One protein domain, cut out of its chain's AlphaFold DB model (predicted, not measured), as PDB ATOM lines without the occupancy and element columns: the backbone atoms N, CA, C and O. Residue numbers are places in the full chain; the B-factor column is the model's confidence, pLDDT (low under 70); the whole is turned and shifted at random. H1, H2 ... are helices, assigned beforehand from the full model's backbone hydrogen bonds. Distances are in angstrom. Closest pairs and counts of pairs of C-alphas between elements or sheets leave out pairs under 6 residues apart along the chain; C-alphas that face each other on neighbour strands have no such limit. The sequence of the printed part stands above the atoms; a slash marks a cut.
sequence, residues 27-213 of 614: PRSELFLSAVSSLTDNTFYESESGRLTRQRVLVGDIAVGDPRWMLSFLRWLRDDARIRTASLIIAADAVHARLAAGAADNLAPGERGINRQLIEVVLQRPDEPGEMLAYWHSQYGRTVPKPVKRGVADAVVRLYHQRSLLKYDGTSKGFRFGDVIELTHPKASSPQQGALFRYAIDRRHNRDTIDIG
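This is residues 27 to 213 of the 614 residues of the protein "TROVE domain-containing protein" of Gordonia amarae (UniProt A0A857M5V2). Ten helices follow one another along the longest axis, most of them running across it: H1 and H2 are at one end, H3, H4 and H5 come next, then H6 and H7, and H9, H10 and the short H8 are at the other end. Residues 40 to 50, of which 48 to 50 belong to H2, stick out near the H1 end, and residues 101 to 113 make a long loop between H4 and H5. The printed part has 187 residues, with ten named helices, H1 to H10 in chain order, no named strand, and the class all helix. It is compact, with a radius of gyration of the C-alphas of 17.4 A and spans of 54 by 45 by 30 A.

H2, residues 48 to 65, the longest helix, touches H1, residues 27 to 37, with residues 55 to 62 alone; this hairpin has a steep tilt of 44 degrees, and its closest C-alphas, of Pro 27 and Leu 58, are 5.9 A apart. With residues 56 to 64 alone, H2 touches H4, residues 85 to 100, at a steep tilt of 53 degrees, the closest C-alphas being those of Gly 60 and Ala 97, 5.0 A. H4 is the hub, touching four helices. H3, residues 67 to 79, touches H2 only at the corner, and forms a hairpin with H4, whose residues 87 to 94 alone touch it, at a shallow tilt of 16 degrees; the closest C-alphas are those of Leu 74 and Ser 87, 6.1 A. H5, residues 114 to 121, touches H3 at a shallow tilt of 3 degrees, the same way, with closest C-alphas of Leu 71 and Leu 118, 5.7 A. H6, residues 128 to 140, touches H4 with residues 132 to 136 alone, and H4 touches H6 with residues 88 to 92 alone; the closest C-alphas are those of Leu 88 and Met 132, 6.3 A. H7, residues 146 to 159, touches H5, with closest C-alphas of Glu 120 and Gly 151, 4.4 A. H9, residues 177 to 184, touches H7, with closest C-alphas of Lys 149 and Thr 184, 4.9 A. H10, residues 191 to 204, touches H9 about perpendicular at 73 degrees, with closest C-alphas of Gly 178 and Ile 201, 4.1 A. H8, residues 162 to 168, touches no helix and is close but not clearly touching H10, with closest C-alphas of Gln 162 and Leu 196, 6.8 A. In H1 to H10 every O i to N i+4 pair is within hydrogen-bond range.

H1 begins at C-alpha 27, (-60.107, -42.810, -58.261), and H10 ends at C-alpha 204, (-32.751, -52.886, -26.542). H2 is 26.2 A long, H4 22.8 A and H10 19.9 A.

The C-alphas of Ser 29 and Thr 209, the two farthest apart, are 54.9 A apart. The printed part has no cut, and the link from H4 to H5 is long. Mean pLDDT of the printed part is 86.9; residues 36 to 52, 104 and 106 to 110 are under 70.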
ATOM      1  N   PRO A  27     -61.076 -42.178 -59.157       74.81
ATOM      2  CA  PRO A  27     -60.107 -42.810 -58.261       74.81
ATOM      3  C   PRO A  27     -60.023 -42.196 -56.856       74.81
ATOM      4  O   PRO A  27     -59.822 -42.917 -55.876       74.81
ATOM      5  N   ARG A  28     -60.191 -40.871 -56.723       79.31
ATOM      6  CA  ARG A  28     -60.125 -40.178 -55.423       79.31
ATOM      7  C   ARG A  28     -61.342 -40.496 -54.575       79.31
ATOM      8  O   ARG A  28     -61.211 -40.729 -53.375       79.31
ATOM      9  N   SER A  29     -62.510 -40.522 -55.205       71.62
ATOM     10  CA  SER A  29     -63.772 -40.904 -54.576       71.62
ATOM     11  C   SER A  29     -63.747 -42.335 -54.087       71.62
ATOM     12  O   SER A  29     -64.148 -42.612 -52.960       71.62
ATOM     13  N   GLU A  30     -63.231 -43.232 -54.916       72.62
ATOM     14  CA  GLU A  30     -63.133 -44.640 -54.578       72.62
ATOM     15  C   GLU A  30     -62.168 -44.873 -53.410       72.62
ATOM     16  O   GLU A  30     -62.514 -45.564 -52.449       72.62
ATOM     17  N   LEU A  31     -60.996 -44.224 -53.429       79.75
ATOM     18  CA  LEU A  31     -60.039 -44.300 -52.326       79.75
ATOM     19  C   LEU A  31     -60.617 -43.712 -51.032       79.75
ATOM     20  O   LEU A  31     -60.441 -44.298 -49.962       79.75
ATOM     21  N   PHE A  32     -61.319 -42.578 -51.116       78.06
ATOM     22  CA  PHE A  32     -61.974 -41.958 -49.967       78.06
ATOM     23  C   PHE A  32     -63.031 -42.885 -49.363       78.06
ATOM     24  O   PHE A  32     -62.960 -43.184 -48.174       78.06
ATOM     25  N   LEU A  33     -63.969 -43.388 -50.171       70.38
ATOM     26  CA  LEU A  33     -65.030 -44.285 -49.708       70.38
ATOM     27  C   LEU A  33     -64.460 -45.584 -49.129       70.38
ATOM     28  O   LEU A  33     -64.911 -46.018 -48.073       70.38
ATOM     29  N   SER A  34     -63.427 -46.153 -49.759       72.94
ATOM     30  CA  SER A  34     -62.736 -47.355 -49.272       72.94
ATOM     31  C   SER A  34     -62.026 -47.130 -47.932       72.94
ATOM     32  O   SER A  34     -62.101 -47.970 -47.033       72.94
ATOM     33  N   ALA A  35     -61.348 -45.993 -47.756       73.56
ATOM     34  CA  ALA A  35     -60.705 -45.672 -46.484       73.56
ATOM     35  C   ALA A  35     -61.741 -45.400 -45.385       73.56
ATOM     36  O   ALA A  35     -61.569 -45.821 -44.245       73.56
ATOM     37  N   VAL A  36     -62.834 -44.725 -45.728       67.00
ATOM     38  CA  VAL A  36     -63.902 -44.363 -44.799       67.00
ATOM     39  C   VAL A  36     -64.728 -45.580 -44.374       67.00
ATOM     40  O   VAL A  36     -65.072 -45.682 -43.203       67.00
ATOM     41  N   SER A  37     -64.982 -46.548 -45.258       63.81
ATOM     42  CA  SER A  37     -65.672 -47.795 -44.889       63.81
ATOM     43  C   SER A  37     -64.853 -48.660 -43.921       63.81
ATOM     44  O   SER A  37     -65.419 -49.380 -43.103       63.81
ATOM     45  N   SER A  38     -63.519 -48.530 -43.922       63.31
ATOM     46  CA  SER A  38     -62.656 -49.203 -42.936       63.31
ATOM     47  C   SER A  38     -62.857 -48.724 -41.487       63.31
ATOM     48  O   SER A  38     -62.331 -49.340 -40.564       63.31
ATOM     49  N   LEU A  39     -63.621 -47.643 -41.263       57.88
ATOM     50  CA  LEU A  39     -63.967 -47.140 -39.928       57.88
ATOM     51  C   LEU A  39     -64.926 -48.047 -39.154       57.88
ATOM     52  O   LEU A  39     -64.982 -47.967 -37.924       57.88
ATOM     53  N   THR A  40     -65.710 -48.856 -39.859       52.16
ATOM     54  CA  THR A  40     -66.800 -49.633 -39.261       52.16
ATOM     55  C   THR A  40     -66.575 -51.139 -39.391       52.16
ATOM     56  O   THR A  40     -67.014 -51.887 -38.518       52.16
ATOM     57  N   ASP A  41     -65.835 -51.585 -40.412       53.06
ATOM     58  CA  ASP A  41     -65.629 -53.006 -40.700       53.06
ATOM     59  C   ASP A  41     -64.790 -53.723 -39.621       53.06
ATOM     60  O   ASP A  41     -63.566 -53.592 -39.568       53.06
ATOM     61  N   ASN A  42     -65.442 -54.582 -38.828       41.44
ATOM     62  CA  ASN A  42     -64.798 -55.690 -38.100       41.44
ATOM     63  C   ASN A  42     -64.917 -57.036 -38.847       41.44
ATOM     64  O   ASN A  42     -64.408 -58.055 -38.381       41.44
ATOM     65  N   THR A  43     -65.586 -57.060 -39.999       39.47
ATOM     66  CA  THR A  43     -65.916 -58.275 -40.756       39.47
ATOM     67  C   THR A  43     -65.453 -58.134 -42.198       39.47
ATOM     68  O   THR A  43     -66.055 -57.442 -43.014       39.47
ATOM     69  N   PHE A  44     -64.338 -58.800 -42.491       36.09
ATOM     70  CA  PHE A  44     -63.700 -58.870 -43.799       36.09
ATOM     71  C   PHE A  44     -64.512 -59.774 -44.741       36.09
ATOM     72  O   PHE A  44     -64.300 -60.984 -44.763       36.09
ATOM     73  N   TYR A  45     -65.434 -59.205 -45.524       34.19
ATOM     74  CA  TYR A  45     -66.159 -59.930 -46.586       34.19
ATOM     75  C   TYR A  45     -65.882 -59.391 -47.997       34.19
ATOM     76  O   TYR A  45     -66.756 -59.271 -48.847       34.19
ATOM     77  N   GLU A  46     -64.602 -59.163 -48.255       36.91
ATOM     78  CA  GLU A  46     -63.941 -59.436 -49.531       36.91
ATOM     79  C   GLU A  46     -62.644 -60.163 -49.142       36.91
ATOM     80  O   GLU A  46     -62.162 -59.939 -48.025       36.91
ATOM     81  N   SER A  47     -62.076 -61.059 -49.966       42.28
ATOM     82  CA  SER A  47     -60.761 -61.604 -49.604       42.28
ATOM     83  C   SER A  47     -59.829 -60.413 -49.401       42.28
ATOM     84  O   SER A  47     -59.686 -59.581 -50.294       42.28
ATOM     85  N   GLU A  48     -59.268 -60.289 -48.198       48.81
ATOM     86  CA  GLU A  48     -58.473 -59.142 -47.738       48.81
ATOM     87  C   GLU A  48     -57.440 -58.697 -48.791       48.81
ATOM     88  O   GLU A  48     -57.185 -57.510 -48.979       48.81
ATOM     89  N   SER A  49     -56.945 -59.659 -49.572       53.97
ATOM     90  CA  SER A  49     -56.063 -59.470 -50.716       53.97
ATOM     91  C   SER A  49     -56.648 -58.631 -51.864       53.97
ATOM     92  O   SER A  49     -55.949 -57.753 -52.369       53.97
ATOM     93  N   GLY A  50     -57.895 -58.852 -52.289       58.03
ATOM     94  CA  GLY A  50     -58.511 -58.175 -53.441       58.03
ATOM     95  C   GLY A  50     -58.729 -56.678 -53.210       58.03
ATOM     96  O   GLY A  50     -58.243 -55.847 -53.982       58.03
ATOM     97  N   ARG A  51     -59.369 -56.331 -52.086       64.31
ATOM     98  CA  ARG A  51     -59.632 -54.940 -51.683       64.31
ATOM     99  C   ARG A  51     -58.347 -54.141 -51.485       64.31
ATOM    100  O   ARG A  51     -58.220 -53.034 -52.003       64.31
ATOM    101  N   LEU A  52     -57.380 -54.710 -50.760       68.00
ATOM    102  CA  LEU A  52     -56.094 -54.054 -50.503       68.00
ATOM    103  C   LEU A  52     -55.281 -53.861 -51.787       68.00
ATOM    104  O   LEU A  52     -54.606 -52.845 -51.938       68.00
ATOM    105  N   THR A  53     -55.370 -54.797 -52.736       74.94
ATOM    106  CA  THR A  53     -54.695 -54.668 -54.036       74.94
ATOM    107  C   THR A  53     -55.280 -53.511 -54.836       74.94
ATOM    108  O   THR A  53     -54.532 -52.670 -55.330       74.94
ATOM    109  N   ARG A  54     -56.612 -53.411 -54.903       77.12
ATOM    110  CA  ARG A  54     -57.303 -52.301 -55.572       77.12
ATOM    111  C   ARG A  54     -56.974 -50.956 -54.925       77.12
ATOM    112  O   ARG A  54     -56.612 -50.014 -55.623       77.12
ATOM    113  N   GLN A  55     -57.009 -50.887 -53.594       81.75
ATOM    114  CA  GLN A  55     -56.651 -49.679 -52.850       81.75
ATOM    115  C   GLN A  55     -55.215 -49.226 -53.151       81.75
ATOM    116  O   GLN A  55     -54.987 -48.043 -53.390       81.75
ATOM    117  N   ARG A  56     -54.253 -50.153 -53.203       84.94
ATOM    118  CA  ARG A  56     -52.850 -49.858 -53.538       84.94
ATOM    119  C   ARG A  56     -52.672 -49.233 -54.915       84.94
ATOM    120  O   ARG A  56     -51.884 -48.299 -55.044       84.94
ATOM    121  N   VAL A  57     -53.401 -49.722 -55.918       86.88
ATOM    122  CA  VAL A  57     -53.366 -49.157 -57.277       86.88
ATOM    123  C   VAL A  57     -53.837 -47.702 -57.255       86.88
ATOM    124  O   VAL A  57     -53.097 -46.819 -57.683       86.88
ATOM    125  N   LEU A  58     -54.997 -47.429 -56.644       88.38
ATOM    126  CA  LEU A  58     -55.524 -46.064 -56.509       88.38
ATOM    127  C   LEU A  58     -54.551 -45.136 -55.777       88.38
ATOM    128  O   LEU A  58     -54.330 -43.997 -56.188       88.38
ATOM    129  N   VAL A  59     -53.966 -45.620 -54.675       92.69
ATOM    130  CA  VAL A  59     -52.980 -44.865 -53.899       92.69
ATOM    131  C   VAL A  59     -51.775 -44.513 -54.762       92.69
ATOM    132  O   VAL A  59     -51.328 -43.369 -54.712       92.69
ATOM    133  N   GLY A  60     -51.273 -45.456 -55.561       90.56
ATOM    134  CA  GLY A  60     -50.148 -45.228 -56.461       90.56
ATOM    135  C   GLY A  60     -50.431 -44.133 -57.486       90.56
ATOM    136  O   GLY A  60     -49.691 -43.148 -57.544       90.56
ATOM    137  N   ASP A  61     -51.538 -44.256 -58.217       88.94
ATOM    138  CA  ASP A  61     -51.928 -43.308 -59.265       88.94
ATOM    139  C   ASP A  61     -52.106 -41.890 -58.705       88.94
ATOM    140  O   ASP A  61     -51.559 -40.913 -59.229       88.94
ATOM    141  N   ILE A  62     -52.820 -41.769 -57.582       92.00
ATOM    142  CA  ILE A  62     -53.099 -40.475 -56.955       92.00
ATOM    143  C   ILE A  62     -51.837 -39.888 -56.322       92.00
ATOM    144  O   ILE A  62     -51.593 -38.691 -56.457       92.00
ATOM    145  N   ALA A  63     -51.018 -40.685 -55.633       93.00
ATOM    146  CA  ALA A  63     -49.812 -40.179 -54.984       93.00
ATOM    147  C   ALA A  63     -48.789 -39.659 -55.998       93.00
ATOM    148  O   ALA A  63     -48.086 -38.687 -55.706       93.00
ATOM    149  N   VAL A  64     -48.693 -40.282 -57.176       92.38
ATOM    150  CA  VAL A  64     -47.821 -39.829 -58.267       92.38
ATOM    151  C   VAL A  64     -48.403 -38.582 -58.940       92.38
ATOM    152  O   VAL A  64     -47.688 -37.587 -59.065       92.38
ATOM    153  N   GLY A  65     -49.688 -38.602 -59.313       89.62
ATOM    154  CA  GLY A  65     -50.334 -37.519 -60.062       89.62
ATOM    155  C   GLY A  65     -50.686 -36.271 -59.240       89.62
ATOM    156  O   GLY A  65     -50.572 -35.155 -59.740       89.62
ATOM    157  N   ASP A  66     -51.092 -36.431 -57.976       90.12
ATOM    158  CA  ASP A  66     -51.463 -35.336 -57.067       90.12
ATOM    159  C   ASP A  66     -51.024 -35.597 -55.606       90.12
ATOM    160  O   ASP A  66     -51.836 -35.873 -54.711       90.12
ATOM    161  N   PRO A  67     -49.717 -35.463 -55.313       91.06
ATOM    162  CA  PRO A  67     -49.178 -35.609 -53.958       91.06
ATOM    163  C   PRO A  67     -49.788 -34.681 -52.908       91.06
ATOM    164  O   PRO A  67     -49.787 -35.007 -51.720       91.06
ATOM    165  N   ARG A  68     -50.237 -33.486 -53.309       90.12
ATOM    166  CA  ARG A  68     -50.765 -32.486 -52.371       90.12
ATOM    167  C   ARG A  68     -52.171 -32.855 -51.928       90.12
ATOM    168  O   ARG A  68     -52.490 -32.696 -50.747       90.12
ATOM    169  N   TRP A  69     -52.974 -33.397 -52.842       90.94
ATOM    170  CA  TRP A  69     -54.241 -34.022 -52.489       90.94
ATOM    171  C   TRP A  69     -54.011 -35.193 -51.530       90.94
ATOM    172  O   TRP A  69     -54.608 -35.206 -50.457       90.94
ATOM    173  N   MET A  70     -53.066 -36.094 -51.833       94.12
ATOM    174  CA  MET A  70     -52.748 -37.234 -50.957       94.12
ATOM    175  C   MET A  70     -52.309 -36.787 -49.554       94.12
ATOM    176  O   MET A  70     -52.755 -37.344 -48.553       94.12
ATOM    177  N   LEU A  71     -51.484 -35.740 -49.449       94.19
ATOM    178  CA  LEU A  71     -51.079 -35.184 -48.155       94.19
ATOM    179  C   LEU A  71     -52.267 -34.615 -47.364       94.19
ATOM    180  O   LEU A  71     -52.332 -34.796 -46.148       94.19
ATOM    181  N   SER A  72     -53.194 -33.931 -48.036       92.25
ATOM    182  CA  SER A  72     -54.400 -33.376 -47.404       92.25
ATOM    183  C   SER A  72     -55.341 -34.488 -46.938       92.25
ATOM    184  O   SER A  72     -55.849 -34.435 -45.820       92.25
ATOM    185  N   PHE A  73     -55.484 -35.538 -47.748       91.31
ATOM    186  CA  PHE A  73     -56.246 -36.731 -47.407       91.31
ATOM    187  C   PHE A  73     -55.658 -37.463 -46.194       91.31
ATOM    188  O   PHE A  73     -56.389 -37.750 -45.254       91.31
ATOM    189  N   LEU A  74     -54.341 -37.697 -46.150       94.00
ATOM    190  CA  LEU A  74     -53.676 -38.340 -45.008       94.00
ATOM    191  C   LEU A  74     -53.763 -37.515 -43.715       94.00
ATOM    192  O   LEU A  74     -53.925 -38.095 -42.641       94.00
ATOM    193  N   ARG A  75     -53.681 -36.179 -43.807       93.38
ATOM    194  CA  ARG A  75     -53.932 -35.273 -42.670       93.38
ATOM    195  C   ARG A  75     -55.330 -35.466 -42.129       93.38
ATOM    196  O   ARG A  75     -55.490 -35.806 -40.965       93.38
ATOM    197  N   TRP A  76     -56.324 -35.328 -42.998       89.44
ATOM    198  CA  TRP A  76     -57.717 -35.494 -42.617       89.44
ATOM    199  C   TRP A  76     -57.993 -36.886 -42.038       89.44
ATOM    200  O   TRP A  76     -58.632 -37.009 -40.992       89.44
ATOM    201  N   LEU A  77     -57.453 -37.937 -42.665       87.12
ATOM    202  CA  LEU A  77     -57.585 -39.305 -42.181       87.12
ATOM    203  C   LEU A  77     -57.082 -39.443 -40.744       87.12
ATOM    204  O   LEU A  77     -57.695 -40.160 -39.956       87.12
ATOM    205  N   ARG A  78     -55.989 -38.765 -40.382       86.94
ATOM    206  CA  ARG A  78     -55.434 -38.835 -39.030       86.94
ATOM    207  C   ARG A  78     -56.055 -37.888 -38.022       86.94
ATOM    208  O   ARG A  78     -56.336 -38.322 -36.906       86.94
ATOM    209  N   ASP A  79     -56.231 -36.635 -38.393       84.69
ATOM    210  CA  ASP A  79     -56.615 -35.574 -37.469       84.69
ATOM    211  C   ASP A  79     -58.123 -35.616 -37.202       84.69
ATOM    212  O   ASP A  79     -58.569 -35.696 -36.048       84.69
ATOM    213  N   ASP A  80     -58.904 -35.647 -38.281       79.38
ATOM    214  CA  ASP A  80     -60.357 -35.507 -38.245       79.38
ATOM    215  C   ASP A  80     -61.054 -36.870 -38.189       79.38
ATOM    216  O   ASP A  80     -61.844 -37.130 -37.279       79.38
ATOM    217  N   ALA A  81     -60.732 -37.770 -39.125       74.69
ATOM    218  CA  ALA A  81     -61.338 -39.101 -39.198       74.69
ATOM    219  C   ALA A  81     -60.722 -40.099 -38.203       74.69
ATOM    220  O   ALA A  81     -61.326 -41.127 -37.902       74.69
ATOM    221  N   ARG A  82     -59.531 -39.794 -37.665       77.38
ATOM    222  CA  ARG A  82     -58.813 -40.590 -36.650       77.38
ATOM    223  C   ARG A  82     -58.561 -42.047 -37.051       77.38
ATOM    224  O   ARG A  82     -58.438 -42.925 -36.195       77.38
ATOM    225  N   ILE A  83     -58.422 -42.301 -38.347       80.12
ATOM    226  CA  ILE A  83     -58.094 -43.611 -38.900       80.12
ATOM    227  C   ILE A  83     -56.614 -43.865 -38.679       80.12
ATOM    228  O   ILE A  83     -55.770 -43.168 -39.233       80.12
ATOM    229  N   ARG A  84     -56.268 -44.870 -37.873       85.69
ATOM    230  CA  ARG A  84     -54.863 -45.153 -37.570       85.69
ATOM    231  C   ARG A  84     -54.172 -46.003 -38.622       85.69
ATOM    232  O   ARG A  84     -53.296 -45.518 -39.334       85.69
ATOM    233  N   THR A  85     -54.546 -47.274 -38.680       85.38
ATOM    234  CA  THR A  85     -53.789 -48.295 -39.409       85.38
ATOM    235  C   THR A  85     -53.804 -48.041 -40.912       85.38
ATOM    236  O   THR A  85     -52.742 -48.027 -41.530       85.38
ATOM    237  N   ALA A  86     -54.975 -47.750 -41.490       84.38
ATOM    238  CA  ALA A  86     -55.082 -47.484 -42.923       84.38
ATOM    239  C   ALA A  86     -54.241 -46.269 -43.347       84.38
ATOM    240  O   ALA A  86     -53.604 -46.305 -44.390       84.38
ATOM    241  N   SER A  87     -54.154 -45.229 -42.515       91.50
ATOM    242  CA  SER A  87     -53.337 -44.047 -42.811       91.50
ATOM    243  C   SER A  87     -51.841 -44.357 -42.879       91.50
ATOM    244  O   SER A  87     -51.150 -43.806 -43.729       91.50
ATOM    245  N   LEU A  88     -51.331 -45.249 -42.016       93.81
ATOM    246  CA  LEU A  88     -49.939 -45.726 -42.091       93.81
ATOM    247  C   LEU A  88     -49.678 -46.467 -43.400       93.81
ATOM    248  O   LEU A  88     -48.699 -46.179 -44.085       93.81
ATOM    249  N   ILE A  89     -50.572 -47.398 -43.730       92.44
ATOM    250  CA  ILE A  89     -50.498 -48.229 -44.934       92.44
ATOM    251  C   ILE A  89     -50.526 -47.345 -46.185       92.44
ATOM    252  O   ILE A  89     -49.592 -47.378 -46.979       92.44
ATOM    253  N   ILE A  90     -51.530 -46.470 -46.308       94.19
ATOM    254  CA  ILE A  90     -51.687 -45.553 -47.446       94.19
ATOM    255  C   ILE A  90     -50.464 -44.638 -47.586       94.19
ATOM    256  O   ILE A  90     -49.996 -44.418 -48.699       94.19
ATOM    257  N   ALA A  91     -49.909 -44.120 -46.486       97.00
ATOM    258  CA  ALA A  91     -48.721 -43.269 -46.540       97.00
ATOM    259  C   ALA A  91     -47.476 -44.014 -47.042       97.00
ATOM    260  O   ALA A  91     -46.727 -43.478 -47.863       97.00
ATOM    261  N   ALA A  92     -47.250 -45.239 -46.561       96.81
ATOM    262  CA  ALA A  92     -46.144 -46.074 -47.014       96.81
ATOM    263  C   ALA A  92     -46.292 -46.437 -48.499       96.81
ATOM    264  O   ALA A  92     -45.351 -46.237 -49.268       96.81
ATOM    265  N   ASP A  93     -47.487 -46.871 -48.905       95.88
ATOM    266  CA  ASP A  93     -47.807 -47.256 -50.280       95.88
ATOM    267  C   ASP A  93     -47.673 -46.060 -51.240       95.88
ATOM    268  O   ASP A  93     -47.063 -46.177 -52.307       95.88
ATOM    269  N   ALA A  94     -48.132 -44.873 -50.825       96.12
ATOM    270  CA  ALA A  94     -47.993 -43.628 -51.579       96.12
ATOM    271  C   ALA A  94     -46.523 -43.262 -51.821       96.12
ATOM    272  O   ALA A  94     -46.133 -42.919 -52.939       96.12
ATOM    273  N   VAL A  95     -45.685 -43.332 -50.782       96.81
ATOM    274  CA  VAL A  95     -44.259 -43.005 -50.908       96.81
ATOM    275  C   VAL A  95     -43.520 -44.053 -51.730       96.81
ATOM    276  O   VAL A  95     -42.677 -43.682 -52.545       96.81
ATOM    277  N   HIS A  96     -43.842 -45.336 -51.567       96.31
ATOM    278  CA  HIS A  96     -43.269 -46.399 -52.387       96.31
ATOM    279  C   HIS A  96     -43.578 -46.186 -53.877       96.31
ATOM    280  O   HIS A  96     -42.656 -46.161 -54.691       96.31
ATOM    281  N   ALA A  97     -44.845 -45.944 -54.230       95.56
ATOM    282  CA  ALA A  97     -45.257 -45.704 -55.613       95.56
ATOM    283  C   ALA A  97     -44.578 -44.469 -56.225       95.56
ATOM    284  O   ALA A  97     -44.058 -44.530 -57.339       95.56
ATOM    285  N   ARG A  98     -44.496 -43.362 -55.473       94.94
ATOM    286  CA  ARG A  98     -43.786 -42.149 -55.915       94.94
ATOM    287  C   ARG A  98     -42.310 -42.410 -56.200       94.94
ATOM    288  O   ARG A  98     -41.792 -41.937 -57.208       94.94
ATOM    289  N   LEU A  99     -41.632 -43.161 -55.331       94.06
ATOM    290  CA  LEU A  99     -40.224 -43.506 -55.525       94.06
ATOM    291  C   LEU A  99     -40.020 -44.435 -56.727       94.06
ATOM    292  O   LEU A  99     -39.092 -44.212 -57.499       94.06
ATOM    293  N   ALA A 100     -40.896 -45.426 -56.914       94.06
ATOM    294  CA  ALA A 100     -40.855 -46.328 -58.064       94.06
ATOM    295  C   ALA A 100     -41.069 -45.588 -59.398       94.06
ATOM    296  O   ALA A 100     -40.428 -45.917 -60.391       94.06
ATOM    297  N   ALA A 101     -41.902 -44.543 -59.407       93.81
ATOM    298  CA  ALA A 101     -42.126 -43.678 -60.566       93.81
ATOM    299  C   ALA A 101     -40.996 -42.656 -60.818       93.81
ATOM    300  O   ALA A 101     -41.111 -41.826 -61.717       93.81
ATOM    301  N   GLY A 102     -39.929 -42.653 -60.009       89.31
ATOM    302  CA  GLY A 102     -38.857 -41.658 -60.108       89.31
ATOM    303  C   GLY A 102     -39.305 -40.232 -59.769       89.31
ATOM    304  O   GLY A 102     -38.633 -39.273 -60.148       89.31
ATOM    305  N   ALA A 103     -40.429 -40.066 -59.061       83.81
ATOM    306  CA  ALA A 103     -40.959 -38.756 -58.711       83.81
ATOM    307  C   ALA A 103     -40.043 -38.074 -57.682       83.81
ATOM    308  O   ALA A 103     -40.044 -38.404 -56.491       83.81
ATOM    309  N   ALA A 104     -39.253 -37.113 -58.157       68.69
ATOM    310  CA  ALA A 104     -38.427 -36.254 -57.325       68.69
ATOM    311  C   ALA A 104     -39.194 -34.986 -56.935       68.69
ATOM    312  O   ALA A 104     -39.954 -34.422 -57.720       68.69
ATOM    313  N   ASP A 105     -38.973 -34.523 -55.708       70.31
ATOM    314  CA  ASP A 105     -39.518 -33.248 -55.266       70.31
ATOM    315  C   ASP A 105     -38.603 -32.117 -55.761       70.31
ATOM    316  O   ASP A 105     -37.422 -32.075 -55.412       70.31
ATOM    317  N   ASN A 106     -39.150 -31.183 -56.544       66.38
ATOM    318  CA  ASN A 106     -38.478 -29.925 -56.877       66.38
ATOM    319  C   ASN A 106     -38.531 -29.007 -55.649       66.38
ATOM    320  O   ASN A 106     -39.474 -28.234 -55.494       66.38
ATOM    321  N   LEU A 107     -37.566 -29.157 -54.744       69.62
ATOM    322  CA  LEU A 107     -37.543 -28.442 -53.467       69.62
ATOM    323  C   LEU A 107     -36.739 -27.153 -53.563       69.62
ATOM    324  O   LEU A 107     -35.583 -27.169 -53.993       69.62
ATOM    325  N   ALA A 108     -37.313 -26.056 -53.072       68.00
ATOM    326  CA  ALA A 108     -36.516 -24.883 -52.749       68.00
ATOM    327  C   ALA A 108     -35.600 -25.175 -51.536       68.00
ATOM    328  O   ALA A 108     -35.890 -26.069 -50.727       68.00
ATOM    329  N   PRO A 109     -34.489 -24.435 -51.366       57.00
ATOM    330  CA  PRO A 109     -33.637 -24.569 -50.188       57.00
ATOM    331  C   PRO A 109     -34.444 -24.439 -48.887       57.00
ATOM    332  O   PRO A 109     -35.135 -23.451 -48.668       57.00
ATOM    333  N   GLY A 110     -34.352 -25.449 -48.019       62.78
ATOM    334  CA  GLY A 110     -35.064 -25.486 -46.735       62.78
ATOM    335  C   GLY A 110     -36.455 -26.133 -46.768       62.78
ATOM    336  O   GLY A 110     -37.015 -26.394 -45.702       62.78
ATOM    337  N   GLU A 111     -37.002 -26.468 -47.940       73.94
ATOM    338  CA  GLU A 111     -38.298 -27.146 -48.029       73.94
ATOM    339  C   GLU A 111     -38.210 -28.644 -47.699       73.94
ATOM    340  O   GLU A 111     -37.251 -29.351 -48.025       73.94
ATOM    341  N   ARG A 112     -39.256 -29.161 -47.041       81.81
ATOM    342  CA  ARG A 112     -39.393 -30.597 -46.768       81.81
ATOM    343  C   ARG A 112     -39.999 -31.296 -47.987       81.81
ATOM    344  O   ARG A 112     -41.103 -30.950 -48.393       81.81
ATOM    345  N   GLY A 113     -39.334 -32.332 -48.500       88.69
ATOM    346  CA  GLY A 113     -39.884 -33.215 -49.541       88.69
ATOM    347  C   GLY A 113     -41.257 -33.781 -49.181       88.69
ATOM    348  O   GLY A 113     -41.470 -34.161 -48.026       88.69
ATOM    349  N   ILE A 114     -42.179 -33.868 -50.142       92.31
ATOM    350  CA  ILE A 114     -43.526 -34.390 -49.897       92.31
ATOM    351  C   ILE A 114     -43.467 -35.836 -49.406       92.31
ATOM    352  O   ILE A 114     -44.195 -36.177 -48.487       92.31
ATOM    353  N   ASN A 115     -42.535 -36.660 -49.901       94.75
ATOM    354  CA  ASN A 115     -42.403 -38.052 -49.452       94.75
ATOM    355  C   ASN A 115     -42.112 -38.141 -47.945       94.75
ATOM    356  O   ASN A 115     -42.652 -38.990 -47.243       94.75
ATOM    357  N   ARG A 116     -41.290 -37.221 -47.424       94.81
ATOM    358  CA  ARG A 116     -41.024 -37.106 -45.983       94.81
ATOM    359  C   ARG A 116     -42.268 -36.633 -45.226       94.81
ATOM    360  O   ARG A 116     -42.537 -37.147 -44.146       94.81
ATOM    361  N   GLN A 117     -43.014 -35.678 -45.788       95.44
ATOM    362  CA  GLN A 117     -44.240 -35.144 -45.183       95.44
ATOM    363  C   GLN A 117     -45.368 -36.183 -45.119       95.44
ATOM    364  O   GLN A 117     -46.033 -36.269 -44.092       95.44
ATOM    365  N   LEU A 118     -45.556 -36.990 -46.170       96.69
ATOM    366  CA  LEU A 118     -46.562 -38.060 -46.222       96.69
ATOM    367  C   LEU A 118     -46.354 -39.079 -45.091       96.69
ATOM    368  O   LEU A 118     -47.321 -39.510 -44.474       96.69
ATOM    369  N   ILE A 119     -45.098 -39.415 -44.778       97.81
ATOM    370  CA  ILE A 119     -44.768 -40.304 -43.654       97.81
ATOM    371  C   ILE A 119     -44.943 -39.595 -42.313       97.81
ATOM    372  O   ILE A 119     -45.589 -40.131 -41.423       97.81
ATOM    373  N   GLU A 120     -44.379 -38.398 -42.139       96.81
ATOM    374  CA  GLU A 120     -44.381 -37.707 -40.841       96.81
ATOM    375  C   GLU A 120     -45.794 -37.393 -40.341       96.81
ATOM    376  O   GLU A 120     -46.086 -37.551 -39.156       96.81
ATOM    377  N   VAL A 121     -46.684 -36.993 -41.253       96.12
ATOM    378  CA  VAL A 121     -48.024 -36.523 -40.897       96.12
ATOM    379  C   VAL A 121     -48.907 -37.617 -40.313       96.12
ATOM    380  O   VAL A 121     -49.785 -37.335 -39.496       96.12
ATOM    381  N   VAL A 122     -48.655 -38.872 -40.695       96.94
ATOM    382  CA  VAL A 122     -49.441 -40.003 -40.209       96.94
ATOM    383  C   VAL A 122     -48.935 -40.573 -38.888       96.94
ATOM    384  O   VAL A 122     -49.570 -41.475 -38.350       96.94
ATOM    385  N   LEU A 123     -47.810 -40.081 -38.364       97.50
ATOM    386  CA  LEU A 123     -47.192 -40.568 -37.132       97.50
ATOM    387  C   LEU A 123     -47.516 -39.615 -35.977       97.50
ATOM    388  O   LEU A 123     -46.901 -38.558 -35.797       97.50
ATOM    389  N   GLN A 124     -48.501 -39.998 -35.177       95.88
ATOM    390  CA  GLN A 124     -49.050 -39.202 -34.079       95.88
ATOM    391  C   GLN A 124     -48.949 -39.900 -32.723       95.88
ATOM    392  O   GLN A 124     -49.052 -39.236 -31.692       95.88
ATOM    393  N   ARG A 125     -48.713 -41.217 -32.697       95.00
ATOM    394  CA  ARG A 125     -48.491 -41.981 -31.467       95.00
ATOM    395  C   ARG A 125     -47.084 -42.571 -31.390       95.00
ATOM    396  O   ARG A 125     -46.535 -42.967 -32.413       95.00
ATOM    397  N   PRO A 126     -46.517 -42.712 -30.180       96.00
ATOM    398  CA  PRO A 126     -45.137 -43.165 -30.018       96.00
ATOM    399  C   PRO A 126     -44.848 -44.600 -30.488       96.00
ATOM    400  O   PRO A 126     -43.697 -44.921 -30.742       96.00
ATOM    401  N   ASP A 127     -45.855 -45.465 -30.618       94.44
ATOM    402  CA  ASP A 127     -45.704 -46.820 -31.165       94.44
ATOM    403  C   ASP A 127     -45.725 -46.879 -32.708       94.44
ATOM    404  O   ASP A 127     -45.231 -47.835 -33.304       94.44
ATOM    405  N   GLU A 128     -46.243 -45.847 -33.374       95.88
ATOM    406  CA  GLU A 128     -46.442 -45.825 -34.830       95.88
ATOM    407  C   GLU A 128     -45.147 -45.731 -35.661       95.88
ATOM    408  O   GLU A 128     -45.108 -46.344 -36.726       95.88
ATOM    409  N   PRO A 129     -44.066 -45.045 -35.224       97.94
ATOM    410  CA  PRO A 129     -42.763 -45.124 -35.889       97.94
ATOM    411  C   PRO A 129     -42.266 -46.562 -36.104       97.94
ATOM    412  O   PRO A 129     -41.783 -46.893 -37.186       97.94
ATOM    413  N   GLY A 130     -42.423 -47.427 -35.096       96.62
ATOM    414  CA  GLY A 130     -42.060 -48.842 -35.190       96.62
ATOM    415  C   GLY A 130     -42.987 -49.623 -36.118       96.62
ATOM    416  O   GLY A 130     -42.517 -50.413 -36.929       96.62
ATOM    417  N   GLU A 131     -44.295 -49.367 -36.057       95.56
ATOM    418  CA  GLU A 131     -45.281 -50.006 -36.943       95.56
ATOM    419  C   GLU A 131     -45.084 -49.631 -38.415       95.56
ATOM    420  O   GLU A 131     -45.175 -50.497 -39.280       95.56
ATOM    421  N   MET A 132     -44.752 -48.370 -38.707       97.31
ATOM    422  CA  MET A 132     -44.432 -47.908 -40.060       97.31
ATOM    423  C   MET A 132     -43.228 -48.660 -40.638       97.31
ATOM    424  O   MET A 132     -43.267 -49.127 -41.775       97.31
ATOM    425  N   LEU A 133     -42.161 -48.818 -39.848       97.56
ATOM    426  CA  LEU A 133     -40.968 -49.559 -40.261       97.56
ATOM    427  C   LEU A 133     -41.240 -51.061 -40.394       97.56
ATOM    428  O   LEU A 133     -40.760 -51.681 -41.342       97.56
ATOM    429  N   ALA A 134     -42.046 -51.632 -39.496       95.06
ATOM    430  CA  ALA A 134     -42.477 -53.024 -39.573       95.06
ATOM    431  C   ALA A 134     -43.282 -53.296 -40.849       95.06
ATOM    432  O   ALA A 134     -42.985 -54.248 -41.573       95.06
ATOM    433  N   TYR A 135     -44.254 -52.431 -41.156       94.31
ATOM    434  CA  TYR A 135     -45.029 -52.510 -42.388       94.31
ATOM    435  C   TYR A 135     -44.110 -52.416 -43.608       94.31
ATOM    436  O   TYR A 135     -44.128 -53.317 -44.447       94.31
ATOM    437  N   TRP A 136     -43.233 -51.406 -43.654       96.19
ATOM    438  CA  TRP A 136     -42.280 -51.231 -44.750       96.19
ATOM    439  C   TRP A 136     -41.410 -52.473 -44.961       96.19
ATOM    440  O   TRP A 136     -41.296 -52.959 -46.080       96.19
ATOM    441  N   HIS A 137     -40.843 -53.030 -43.888       95.38
ATOM    442  CA  HIS A 137     -40.046 -54.254 -43.957       95.38
ATOM    443  C   HIS A 137     -40.843 -55.440 -44.493       95.38
ATOM    444  O   HIS A 137     -40.322 -56.200 -45.308       95.38
ATOM    445  N   SER A 138     -42.089 -55.596 -44.043       92.94
ATOM    446  CA  SER A 138     -42.945 -56.707 -44.458       92.94
ATOM    447  C   SER A 138     -43.349 -56.633 -45.932       92.94
ATOM    448  O   SER A 138     -43.446 -57.670 -46.578       92.94
ATOM    449  N   GLN A 139     -43.574 -55.426 -46.466       92.38
ATOM    450  CA  GLN A 139     -44.107 -55.240 -47.819       92.38
ATOM    451  C   GLN A 139     -43.031 -54.960 -48.869       92.38
ATOM    452  O   GLN A 139     -43.149 -55.412 -50.002       92.38
ATOM    453  N   TYR A 140     -41.988 -54.214 -48.502       94.62
ATOM    454  CA  TYR A 140     -40.989 -53.672 -49.431       94.62
ATOM    455  C   TYR A 140     -39.557 -54.109 -49.107       94.62
ATOM    456  O   TYR A 140     -38.614 -53.739 -49.805       94.62
ATOM    457  N   GLY A 141     -39.380 -54.904 -48.052       94.31
ATOM    458  CA  GLY A 141     -38.085 -55.414 -47.626       94.31
ATOM    459  C   GLY A 141     -37.299 -54.460 -46.723       94.31
ATOM    460  O   GLY A 141     -37.744 -53.384 -46.327       94.31
ATOM    461  N   ARG A 142     -36.084 -54.890 -46.360       93.31
ATOM    462  CA  ARG A 142     -35.275 -54.275 -45.287       93.31
ATOM    463  C   ARG A 142     -34.682 -52.908 -45.643       93.31
ATOM    464  O   ARG A 142     -34.225 -52.181 -44.762       93.31
ATOM    465  N   THR A 143     -34.642 -52.557 -46.924       95.06
ATOM    466  CA  THR A 143     -34.061 -51.292 -47.378       95.06
ATOM    467  C   THR A 143     -35.092 -50.179 -47.255       95.06
ATOM    468  O   THR A 143     -35.961 -50.015 -48.108       95.06
ATOM    469  N   VAL A 144     -34.980 -49.382 -46.193       96.12
ATOM    470  CA  VAL A 144     -35.861 -48.228 -45.969       96.12
ATOM    471  C   VAL A 144     -35.303 -46.985 -46.683       96.12
ATOM    472  O   VAL A 144     -34.193 -46.549 -46.361       96.12
ATOM    473  N   PRO A 145     -36.037 -46.360 -47.623       95.38
ATOM    474  CA  PRO A 145     -35.570 -45.174 -48.332       95.38
ATOM    475  C   PRO A 145     -35.349 -43.962 -47.423       95.38
ATOM    476  O   PRO A 145     -36.041 -43.748 -46.425       95.38
ATOM    477  N   LYS A 146     -34.423 -43.089 -47.830       94.69
ATOM    478  CA  LYS A 146     -34.068 -41.853 -47.114       94.69
ATOM    479  C   LYS A 146     -35.265 -40.963 -46.718       94.69
ATOM    480  O   LYS A 146     -35.267 -40.510 -45.572       94.69
ATOM    481  N   PRO A 147     -36.261 -40.669 -47.583       93.75
ATOM    482  CA  PRO A 147     -37.404 -39.846 -47.175       93.75
ATOM    483  C   PRO A 147     -38.265 -40.511 -46.093       93.75
ATOM    484  O   PRO A 147     -38.728 -39.806 -45.200       93.75
ATOM    485  N   VAL A 148     -38.400 -41.842 -46.116       96.94
ATOM    486  CA  VAL A 148     -39.128 -42.605 -45.091       96.94
ATOM    487  C   VAL A 148     -38.393 -42.529 -43.760       96.94
ATOM    488  O   VAL A 148     -38.974 -42.085 -42.773       96.94
ATOM    489  N   LYS A 149     -37.084 -42.832 -43.744       97.38
ATOM    490  CA  LYS A 149     -36.254 -42.705 -42.532       97.38
ATOM    491  C   LYS A 149     -36.349 -41.309 -41.919       97.38
ATOM    492  O   LYS A 149     -36.506 -41.182 -40.713       97.38
ATOM    493  N   ARG A 150     -36.290 -40.261 -42.748       96.62
ATOM    494  CA  ARG A 150     -36.385 -38.864 -42.296       96.62
ATOM    495  C   ARG A 150     -37.769 -38.501 -41.757       96.62
ATOM    496  O   ARG A 150     -37.839 -37.753 -40.793       96.62
ATOM    497  N   GLY A 151     -38.847 -39.003 -42.361       97.12
ATOM    498  CA  GLY A 151     -40.209 -38.775 -41.864       97.12
ATOM    499  C   GLY A 151     -40.438 -39.450 -40.513       97.12
ATOM    500  O   GLY A 151     -40.971 -38.834 -39.593       97.12
ATOM    501  N   VAL A 152     -39.946 -40.683 -40.360       98.50
ATOM    502  CA  VAL A 152     -39.972 -41.406 -39.081       98.50
ATOM    503  C   VAL A 152     -39.096 -40.710 -38.034       98.50
ATOM    504  O   VAL A 152     -39.545 -40.517 -36.909       98.50
ATOM    505  N   ALA A 153     -37.886 -40.271 -38.394       98.38
ATOM    506  CA  ALA A 153     -36.984 -39.561 -37.484       98.38
ATOM    507  C   ALA A 153     -37.601 -38.263 -36.933       98.38
ATOM    508  O   ALA A 153     -37.479 -37.988 -35.741       98.38
ATOM    509  N   ASP A 154     -38.300 -37.491 -37.769       97.50
ATOM    510  CA  ASP A 154     -39.015 -36.286 -37.330       97.50
ATOM    511  C   ASP A 154     -40.097 -36.617 -36.297       97.50
ATOM    512  O   ASP A 154     -40.206 -35.954 -35.261       97.50
ATOM    513  N   ALA A 155     -40.870 -37.675 -36.554       97.69
ATOM    514  CA  ALA A 155     -41.885 -38.146 -35.625       97.69
ATOM    515  C   ALA A 155     -41.261 -38.644 -34.312       97.69
ATOM    516  O   ALA A 155     -41.784 -38.341 -33.245       97.69
ATOM    517  N   VAL A 156     -40.120 -39.339 -34.360       98.50
ATOM    518  CA  VAL A 156     -39.381 -39.780 -33.165       98.50
ATOM    519  C   VAL A 156     -38.970 -38.590 -32.302       98.50
ATOM    520  O   VAL A 156     -39.243 -38.596 -31.104       98.50
ATOM    521  N   VAL A 157     -38.389 -37.537 -32.887       98.12
ATOM    522  CA  VAL A 157     -38.004 -36.328 -32.133       98.12
ATOM    523  C   VAL A 157     -39.214 -35.681 -31.451       98.12
ATOM    524  O   VAL A 157     -39.096 -35.208 -30.322       98.12
ATOM    525  N   ARG A 158     -40.386 -35.706 -32.096       97.38
ATOM    526  CA  ARG A 158     -41.639 -35.161 -31.549       97.38
ATOM    527  C   ARG A 158     -42.296 -36.060 -30.492       97.38
ATOM    528  O   ARG A 158     -42.904 -35.544 -29.560       97.38
ATOM    529  N   LEU A 159     -42.224 -37.383 -30.639       97.75
ATOM    530  CA  LEU A 159     -43.037 -38.342 -29.875       97.75
ATOM    531  C   LEU A 159     -42.272 -39.062 -28.759       97.75
ATOM    532  O   LEU A 159     -42.898 -39.610 -27.847       97.75
ATOM    533  N   TYR A 160     -40.941 -39.123 -28.824       97.81
ATOM    534  CA  TYR A 160     -40.145 -39.899 -27.872       97.81
ATOM    535  C   TYR A 160     -39.694 -39.012 -26.711       97.81
ATOM    536  O   TYR A 160     -38.820 -38.154 -26.836       97.81
ATOM    537  N   HIS A 161     -40.307 -39.269 -25.560       97.06
ATOM    538  CA  HIS A 161     -40.042 -38.672 -24.259       97.06
ATOM    539  C   HIS A 161     -40.165 -39.773 -23.185       97.06
ATOM    540  O   HIS A 161     -40.679 -40.858 -23.458       97.06
ATOM    541  N   GLN A 162     -39.730 -39.520 -21.946       97.19
ATOM    542  CA  GLN A 162     -39.675 -40.553 -20.891       97.19
ATOM    543  C   GLN A 162     -41.018 -41.286 -20.710       97.19
ATOM    544  O   GLN A 162     -41.080 -42.511 -20.795       97.19
ATOM    545  N   ARG A 163     -42.125 -40.535 -20.589       95.50
ATOM    546  CA  ARG A 163     -43.475 -41.111 -20.462       95.50
ATOM    547  C   ARG A 163     -43.888 -41.998 -21.647       95.50
ATOM    548  O   ARG A 163     -44.582 -42.987 -21.435       95.50
ATOM    549  N   SER A 164     -43.510 -41.661 -22.883       95.62
ATOM    550  CA  SER A 164     -43.916 -42.453 -24.045       95.62
ATOM    551  C   SER A 164     -43.132 -43.752 -24.134       95.62
ATOM    552  O   SER A 164     -43.746 -44.792 -24.351       95.62
ATOM    553  N   LEU A 165     -41.828 -43.729 -23.857       95.31
ATOM    554  CA  LEU A 165     -41.029 -44.950 -23.745       95.31
ATOM    555  C   LEU A 165     -41.622 -45.885 -22.684       95.31
ATOM    556  O   LEU A 165     -41.921 -47.043 -22.961       95.31
ATOM    557  N   LEU A 166     -41.881 -45.353 -21.491       93.88
ATOM    558  CA  LEU A 166     -42.445 -46.091 -20.362       93.88
ATOM    559  C   LEU A 166     -43.823 -46.719 -20.638       93.88
ATOM    560  O   LEU A 166     -44.174 -47.705 -19.985       93.88
ATOM    561  N   LYS A 167     -44.597 -46.148 -21.566       91.00
ATOM    562  CA  LYS A 167     -45.948 -46.602 -21.925       91.00
ATOM    563  C   LYS A 167     -45.983 -47.512 -23.157       91.00
ATOM    564  O   LYS A 167     -46.833 -48.394 -23.218       91.00
ATOM    565  N   TYR A 168     -45.115 -47.287 -24.142       92.00
ATOM    566  CA  TYR A 168     -45.236 -47.902 -25.470       92.00
ATOM    567  C   TYR A 168     -44.089 -48.865 -25.836       92.00
ATOM    568  O   TYR A 168     -44.284 -49.691 -26.729       92.00
ATOM    569  N   ASP A 169     -42.940 -48.836 -25.147       91.56
ATOM    570  CA  ASP A 169     -41.756 -49.658 -25.472       91.56
ATOM    571  C   ASP A 169     -41.749 -51.051 -24.795       91.56
ATOM    572  O   ASP A 169     -40.882 -51.390 -23.979       91.56
ATOM    573  N   GLY A 170     -42.742 -51.879 -25.132       81.94
ATOM    574  CA  GLY A 170     -42.869 -53.259 -24.639       81.94
ATOM    575  C   GLY A 170     -41.971 -54.274 -25.366       81.94
ATOM    576  O   GLY A 170     -41.639 -54.099 -26.535       81.94
ATOM    577  N   THR A 171     -41.614 -55.375 -24.695       77.69
ATOM    578  CA  THR A 171     -40.790 -56.469 -25.261       77.69
ATOM    579  C   THR A 171     -41.511 -57.301 -26.325       77.69
ATOM    580  O   THR A 171     -40.855 -57.936 -27.141       77.69
ATOM    581  N   SER A 172     -42.845 -57.269 -26.359       75.19
ATOM    582  CA  SER A 172     -43.673 -57.960 -27.359       75.19
ATOM    583  C   SER A 172     -43.772 -57.232 -28.707       75.19
ATOM    584  O   SER A 172     -44.472 -57.692 -29.608       75.19
ATOM    585  N   LYS A 173     -43.119 -56.073 -28.858       74.88
ATOM    586  CA  LYS A 173     -43.171 -55.263 -30.081       74.88
ATOM    587  C   LYS A 173     -42.149 -55.755 -31.107       74.88
ATOM    588  O   LYS A 173     -40.993 -55.977 -30.766       74.88
ATOM    589  N   GLY A 174     -42.566 -55.852 -32.375       78.00
ATOM    590  CA  GLY A 174     -41.674 -56.228 -33.482       78.00
ATOM    591  C   GLY A 174     -40.563 -55.206 -33.755       78.00
ATOM    592  O   GLY A 174     -39.464 -55.589 -34.138       78.00
ATOM    593  N   PHE A 175     -40.837 -53.922 -33.506       91.69
ATOM    594  CA  PHE A 175     -39.845 -52.848 -33.461       91.69
ATOM    595  C   PHE A 175     -39.968 -52.129 -32.120       91.69
ATOM    596  O   PHE A 175     -41.036 -51.607 -31.788       91.69
ATOM    597  N   ARG A 176     -38.879 -52.098 -31.354       95.19
ATOM    598  CA  ARG A 176     -38.765 -51.338 -30.106       95.19
ATOM    599  C   ARG A 176     -38.204 -49.949 -30.372       95.19
ATOM    600  O   ARG A 176     -37.674 -49.671 -31.447       95.19
ATOM    601  N   PHE A 177     -38.283 -49.067 -29.380       97.00
ATOM    602  CA  PHE A 177     -37.805 -47.688 -29.526       97.00
ATOM    603  C   PHE A 177     -36.329 -47.637 -29.940       97.00
ATOM    604  O   PHE A 177     -35.994 -46.868 -30.838       97.00
ATOM    605  N   GLY A 178     -35.484 -48.490 -29.348       96.69
ATOM    606  CA  GLY A 178     -34.076 -48.631 -29.730       96.69
ATOM    607  C   GLY A 178     -33.888 -48.969 -31.214       96.69
ATOM    608  O   GLY A 178     -33.160 -48.254 -31.894       96.69
ATOM    609  N   ASP A 179     -34.626 -49.957 -31.744       96.50
ATOM    610  CA  ASP A 179     -34.536 -50.351 -33.164       96.50
ATOM    611  C   ASP A 179     -34.896 -49.182 -34.099       96.50
ATOM    612  O   ASP A 179     -34.241 -48.944 -35.115       96.50
ATOM    613  N   VAL A 180     -35.943 -48.424 -33.752       97.94
ATOM    614  CA  VAL A 180     -36.385 -47.263 -34.539       97.94
ATOM    615  C   VAL A 180     -35.307 -46.177 -34.552       97.94
ATOM    616  O   VAL A 180     -35.022 -45.607 -35.610       97.94
ATOM    617  N   ILE A 181     -34.703 -45.884 -33.397       98.31
ATOM    618  CA  ILE A 181     -33.654 -44.867 -33.267       98.31
ATOM    619  C   ILE A 181     -32.420 -45.278 -34.075       98.31
ATOM    620  O   ILE A 181     -31.897 -44.464 -34.836       98.31
ATOM    621  N   GLU A 182     -31.985 -46.533 -33.969       97.56
ATOM    622  CA  GLU A 182     -30.831 -47.045 -34.713       97.56
ATOM    623  C   GLU A 182     -31.060 -47.031 -36.223       97.56
ATOM    624  O   GLU A 182     -30.157 -46.678 -36.974       97.56
ATOM    625  N   LEU A 183     -32.266 -47.358 -36.694       97.19
ATOM    626  CA  LEU A 183     -32.541 -47.421 -38.129       97.19
ATOM    627  C   LEU A 183     -32.680 -46.038 -38.784       97.19
ATOM    628  O   LEU A 183     -32.394 -45.877 -39.980       97.19
ATOM    629  N   THR A 184     -33.167 -45.050 -38.027       97.62
ATOM    630  CA  THR A 184     -33.553 -43.730 -38.556       97.62
ATOM    631  C   THR A 184     -32.601 -42.601 -38.178       97.62
ATOM    632  O   THR A 184     -32.623 -41.562 -38.839       97.62
ATOM    633  N   HIS A 185     -31.736 -42.813 -37.184       97.38
ATOM    634  CA  HIS A 185     -30.749 -41.854 -36.681       97.38
ATOM    635  C   HIS A 185     -31.332 -40.447 -36.415       97.38
ATOM    636  O   HIS A 185     -30.862 -39.457 -36.988       97.38
ATOM    637  N   PRO A 186     -32.374 -40.324 -35.568       97.62
ATOM    638  CA  PRO A 186     -32.971 -39.037 -35.240       97.62
ATOM    639  C   PRO A 186     -31.977 -38.151 -34.480       97.62
ATOM    640  O   PRO A 186     -31.262 -38.604 -33.585       97.62
ATOM    641  N   LYS A 187     -31.964 -36.854 -34.798       97.31
ATOM    642  CA  LYS A 187     -31.169 -35.868 -34.060       97.31
ATOM    643  C   LYS A 187     -31.960 -35.390 -32.848       97.31
ATOM    644  O   LYS A 187     -32.972 -34.714 -33.012       97.31
ATOM    645  N   ALA A 188     -31.492 -35.729 -31.649       97.50
ATOM    646  CA  ALA A 188     -32.115 -35.288 -30.405       97.50
ATOM    647  C   ALA A 188     -32.214 -33.751 -30.335       97.50
ATOM    648  O   ALA A 188     -31.294 -33.034 -30.737       97.50
ATOM    649  N   SER A 189     -33.332 -33.259 -29.804       96.94
ATOM    650  CA  SER A 189     -33.613 -31.829 -29.617       96.94
ATOM    651  C   SER A 189     -32.981 -31.243 -28.350       96.94
ATOM    652  O   SER A 189     -32.852 -30.027 -28.234       96.94
ATOM    653  N   SER A 190     -32.566 -32.093 -27.405       97.44
ATOM    654  CA  SER A 190     -31.946 -31.699 -26.136       97.44
ATOM    655  C   SER A 190     -30.991 -32.785 -25.614       97.44
ATOM    656  O   SER A 190     -31.132 -33.951 -26.004       97.44
ATOM    657  N   PRO A 191     -30.056 -32.449 -24.699       96.56
ATOM    658  CA  PRO A 191     -29.211 -33.443 -24.029       96.56
ATOM    659  C   PRO A 191     -30.023 -34.543 -23.338       96.56
ATOM    660  O   PRO A 191     -29.707 -35.721 -23.479       96.56
ATOM    661  N   GLN A 192     -31.131 -34.172 -22.690       96.31
ATOM    662  CA  GLN A 192     -32.018 -35.114 -22.010       96.31
ATOM    663  C   GLN A 192     -32.692 -36.098 -22.980       96.31
ATOM    664  O   GLN A 192     -32.791 -37.290 -22.692       96.31
ATOM    665  N   GLN A 193     -33.129 -35.636 -24.158       97.19
ATOM    666  CA  GLN A 193     -33.649 -36.538 -25.192       97.19
ATOM    667  C   GLN A 193     -32.538 -37.433 -25.764       97.19
ATOM    668  O   GLN A 193     -32.787 -38.596 -26.073       97.19
ATOM    669  N   GLY A 194     -31.301 -36.931 -25.843       97.56
ATOM    670  CA  GLY A 194     -30.126 -37.742 -26.167       97.56
ATOM    671  C   GLY A 194     -29.885 -38.860 -25.148       97.56
ATOM    672  O   GLY A 194     -29.687 -40.009 -25.541       97.56
ATOM    673  N   ALA A 195     -29.974 -38.556 -23.850       97.06
ATOM    674  CA  ALA A 195     -29.902 -39.553 -22.780       97.06
ATOM    675  C   ALA A 195     -31.034 -40.588 -22.889       97.06
ATOM    676  O   ALA A 195     -30.776 -41.785 -22.801       97.06
ATOM    677  N   LEU A 196     -32.262 -40.153 -23.191       97.56
ATOM    678  CA  LEU A 196     -33.393 -41.055 -23.425       97.56
ATOM    679  C   LEU A 196     -33.150 -41.997 -24.614       97.56
ATOM    680  O   LEU A 196     -33.496 -43.175 -24.543       97.56
ATOM    681  N   PHE A 197     -32.578 -41.493 -25.711       97.81
ATOM    682  CA  PHE A 197     -32.274 -42.315 -26.884       97.81
ATOM    683  C   PHE A 197     -31.210 -43.365 -26.567       97.81
ATOM    684  O   PHE A 197     -31.393 -44.526 -26.927       97.81
ATOM    685  N   ARG A 198     -30.150 -42.986 -25.839       96.75
ATOM    686  CA  ARG A 198     -29.146 -43.938 -25.338       96.75
ATOM    687  C   ARG A 198     -29.784 -44.993 -24.438       96.75
ATOM    688  O   ARG A 198     -29.648 -46.173 -24.725       96.75
ATOM    689  N   TYR A 199     -30.587 -44.578 -23.460       96.19
ATOM    690  CA  TYR A 199     -31.325 -45.485 -22.577       96.19
ATOM    691  C   TYR A 199     -32.201 -46.489 -23.351       96.19
ATOM    692  O   TYR A 199     -32.213 -47.679 -23.036       96.19
ATOM    693  N   ALA A 200     -32.915 -46.043 -24.392       95.75
ATOM    694  CA  ALA A 200     -33.741 -46.918 -25.228       95.75
ATOM    695  C   ALA A 200     -32.914 -47.955 -26.013       95.75
ATOM    696  O   ALA A 200     -33.334 -49.107 -26.138       95.75
ATOM    697  N   ILE A 201     -31.750 -47.554 -26.532       95.69
ATOM    698  CA  ILE A 201     -30.805 -48.430 -27.242       95.69
ATOM    699  C   ILE A 201     -30.164 -49.424 -26.267       95.69
ATOM    700  O   ILE A 201     -30.155 -50.625 -26.522       95.69
ATOM    701  N   ASP A 202     -29.692 -48.958 -25.115       94.69
ATOM    702  CA  ASP A 202     -29.045 -49.802 -24.111       94.69
ATOM    703  C   ASP A 202     -30.014 -50.867 -23.573       94.69
ATOM    704  O   ASP A 202     -29.657 -52.041 -23.473       94.69
ATOM    705  N   ARG A 203     -31.283 -50.495 -23.346       92.38
ATOM    706  CA  ARG A 203     -32.362 -51.443 -23.018       92.38
ATOM    707  C   ARG A 203     -32.686 -52.414 -24.138       92.38
ATOM    708  O   ARG A 203     -33.167 -53.512 -23.865       92.38
ATOM    709  N   ARG A 204     -32.516 -52.007 -25.395       92.44
ATOM    710  CA  ARG A 204     -32.751 -52.886 -26.542       92.44
ATOM    711  C   ARG A 204     -31.680 -53.973 -26.630       92.44
ATOM    712  O   ARG A 204     -32.020 -55.113 -26.943       92.44
ATOM    713  N   HIS A 205     -30.440 -53.621 -26.305       92.69
ATOM    714  CA  HIS A 205     -29.279 -54.513 -26.322       92.69
ATOM    715  C   HIS A 205     -29.004 -55.212 -24.985       92.69
ATOM    716  O   HIS A 205     -27.995 -55.898 -24.873       92.69
ATOM    717  N   ASN A 206     -29.891 -55.067 -23.993       88.56
ATOM    718  CA  ASN A 206     -29.768 -55.664 -22.657       88.56
ATOM    719  C   ASN A 206     -28.415 -55.374 -21.980       88.56
ATOM    720  O   ASN A 206     -27.769 -56.285 -21.475       88.56
ATOM    721  N   ARG A 207     -27.961 -54.115 -21.997       90.00
ATOM    722  CA  ARG A 207     -26.710 -53.746 -21.317       90.00
ATOM    723  C   ARG A 207     -26.852 -53.821 -19.794       90.00
ATOM    724  O   ARG A 207     -27.865 -53.380 -19.256       90.00
ATOM    725  N   ASP A 208     -25.805 -54.304 -19.126       78.00
ATOM    726  CA  ASP A 208     -25.799 -54.581 -17.678       78.00
ATOM    727  C   ASP A 208     -25.937 -53.329 -16.805       78.00
ATOM    728  O   ASP A 208     -26.501 -53.371 -15.715       78.00
ATOM    729  N   THR A 209     -25.413 -52.194 -17.267       79.81
ATOM    730  CA  THR A 209     -25.505 -50.912 -16.562       79.81
ATOM    731  C   THR A 209     -26.056 -49.868 -17.513       79.81
ATOM    732  O   THR A 209     -25.488 -49.628 -18.580       79.81
ATOM    733  N   ILE A 210     -27.169 -49.253 -17.123       85.88
ATOM    734  CA  ILE A 210     -27.833 -48.217 -17.906       85.88
ATOM    735  C   ILE A 210     -27.930 -46.964 -17.044       85.88
ATOM    736  O   ILE A 210     -28.559 -46.977 -15.988       85.88
ATOM    737  N   ASP A 211     -27.309 -45.882 -17.506       87.50
ATOM    738  CA  ASP A 211     -27.388 -44.589 -16.838       87.50
ATOM    739  C   ASP A 211     -28.779 -43.967 -17.034       87.50
ATOM    740  O   ASP A 211     -29.269 -43.802 -18.157       87.50
ATOM    741  N   ILE A 212     -29.418 -43.638 -15.914       91.62
ATOM    742  CA  ILE A 212     -30.732 -42.995 -15.851       91.62
ATOM    743  C   ILE A 212     -30.687 -41.640 -15.139       91.62
ATOM    744  O   ILE A 212     -31.744 -41.051 -14.931       91.62
ATOM    745  N   GLY A 213     -29.507 -41.119 -14.775       90.88
ATOM    746  CA  GLY A 213     -29.366 -39.901 -13.967       90.88
ATOM    747  C   GLY A 213     -30.055 -38.675 -14.574       90.88
ATOM    748  O   GLY A 213     -30.715 -37.916 -13.869       90.88
TER     749      GLY A 213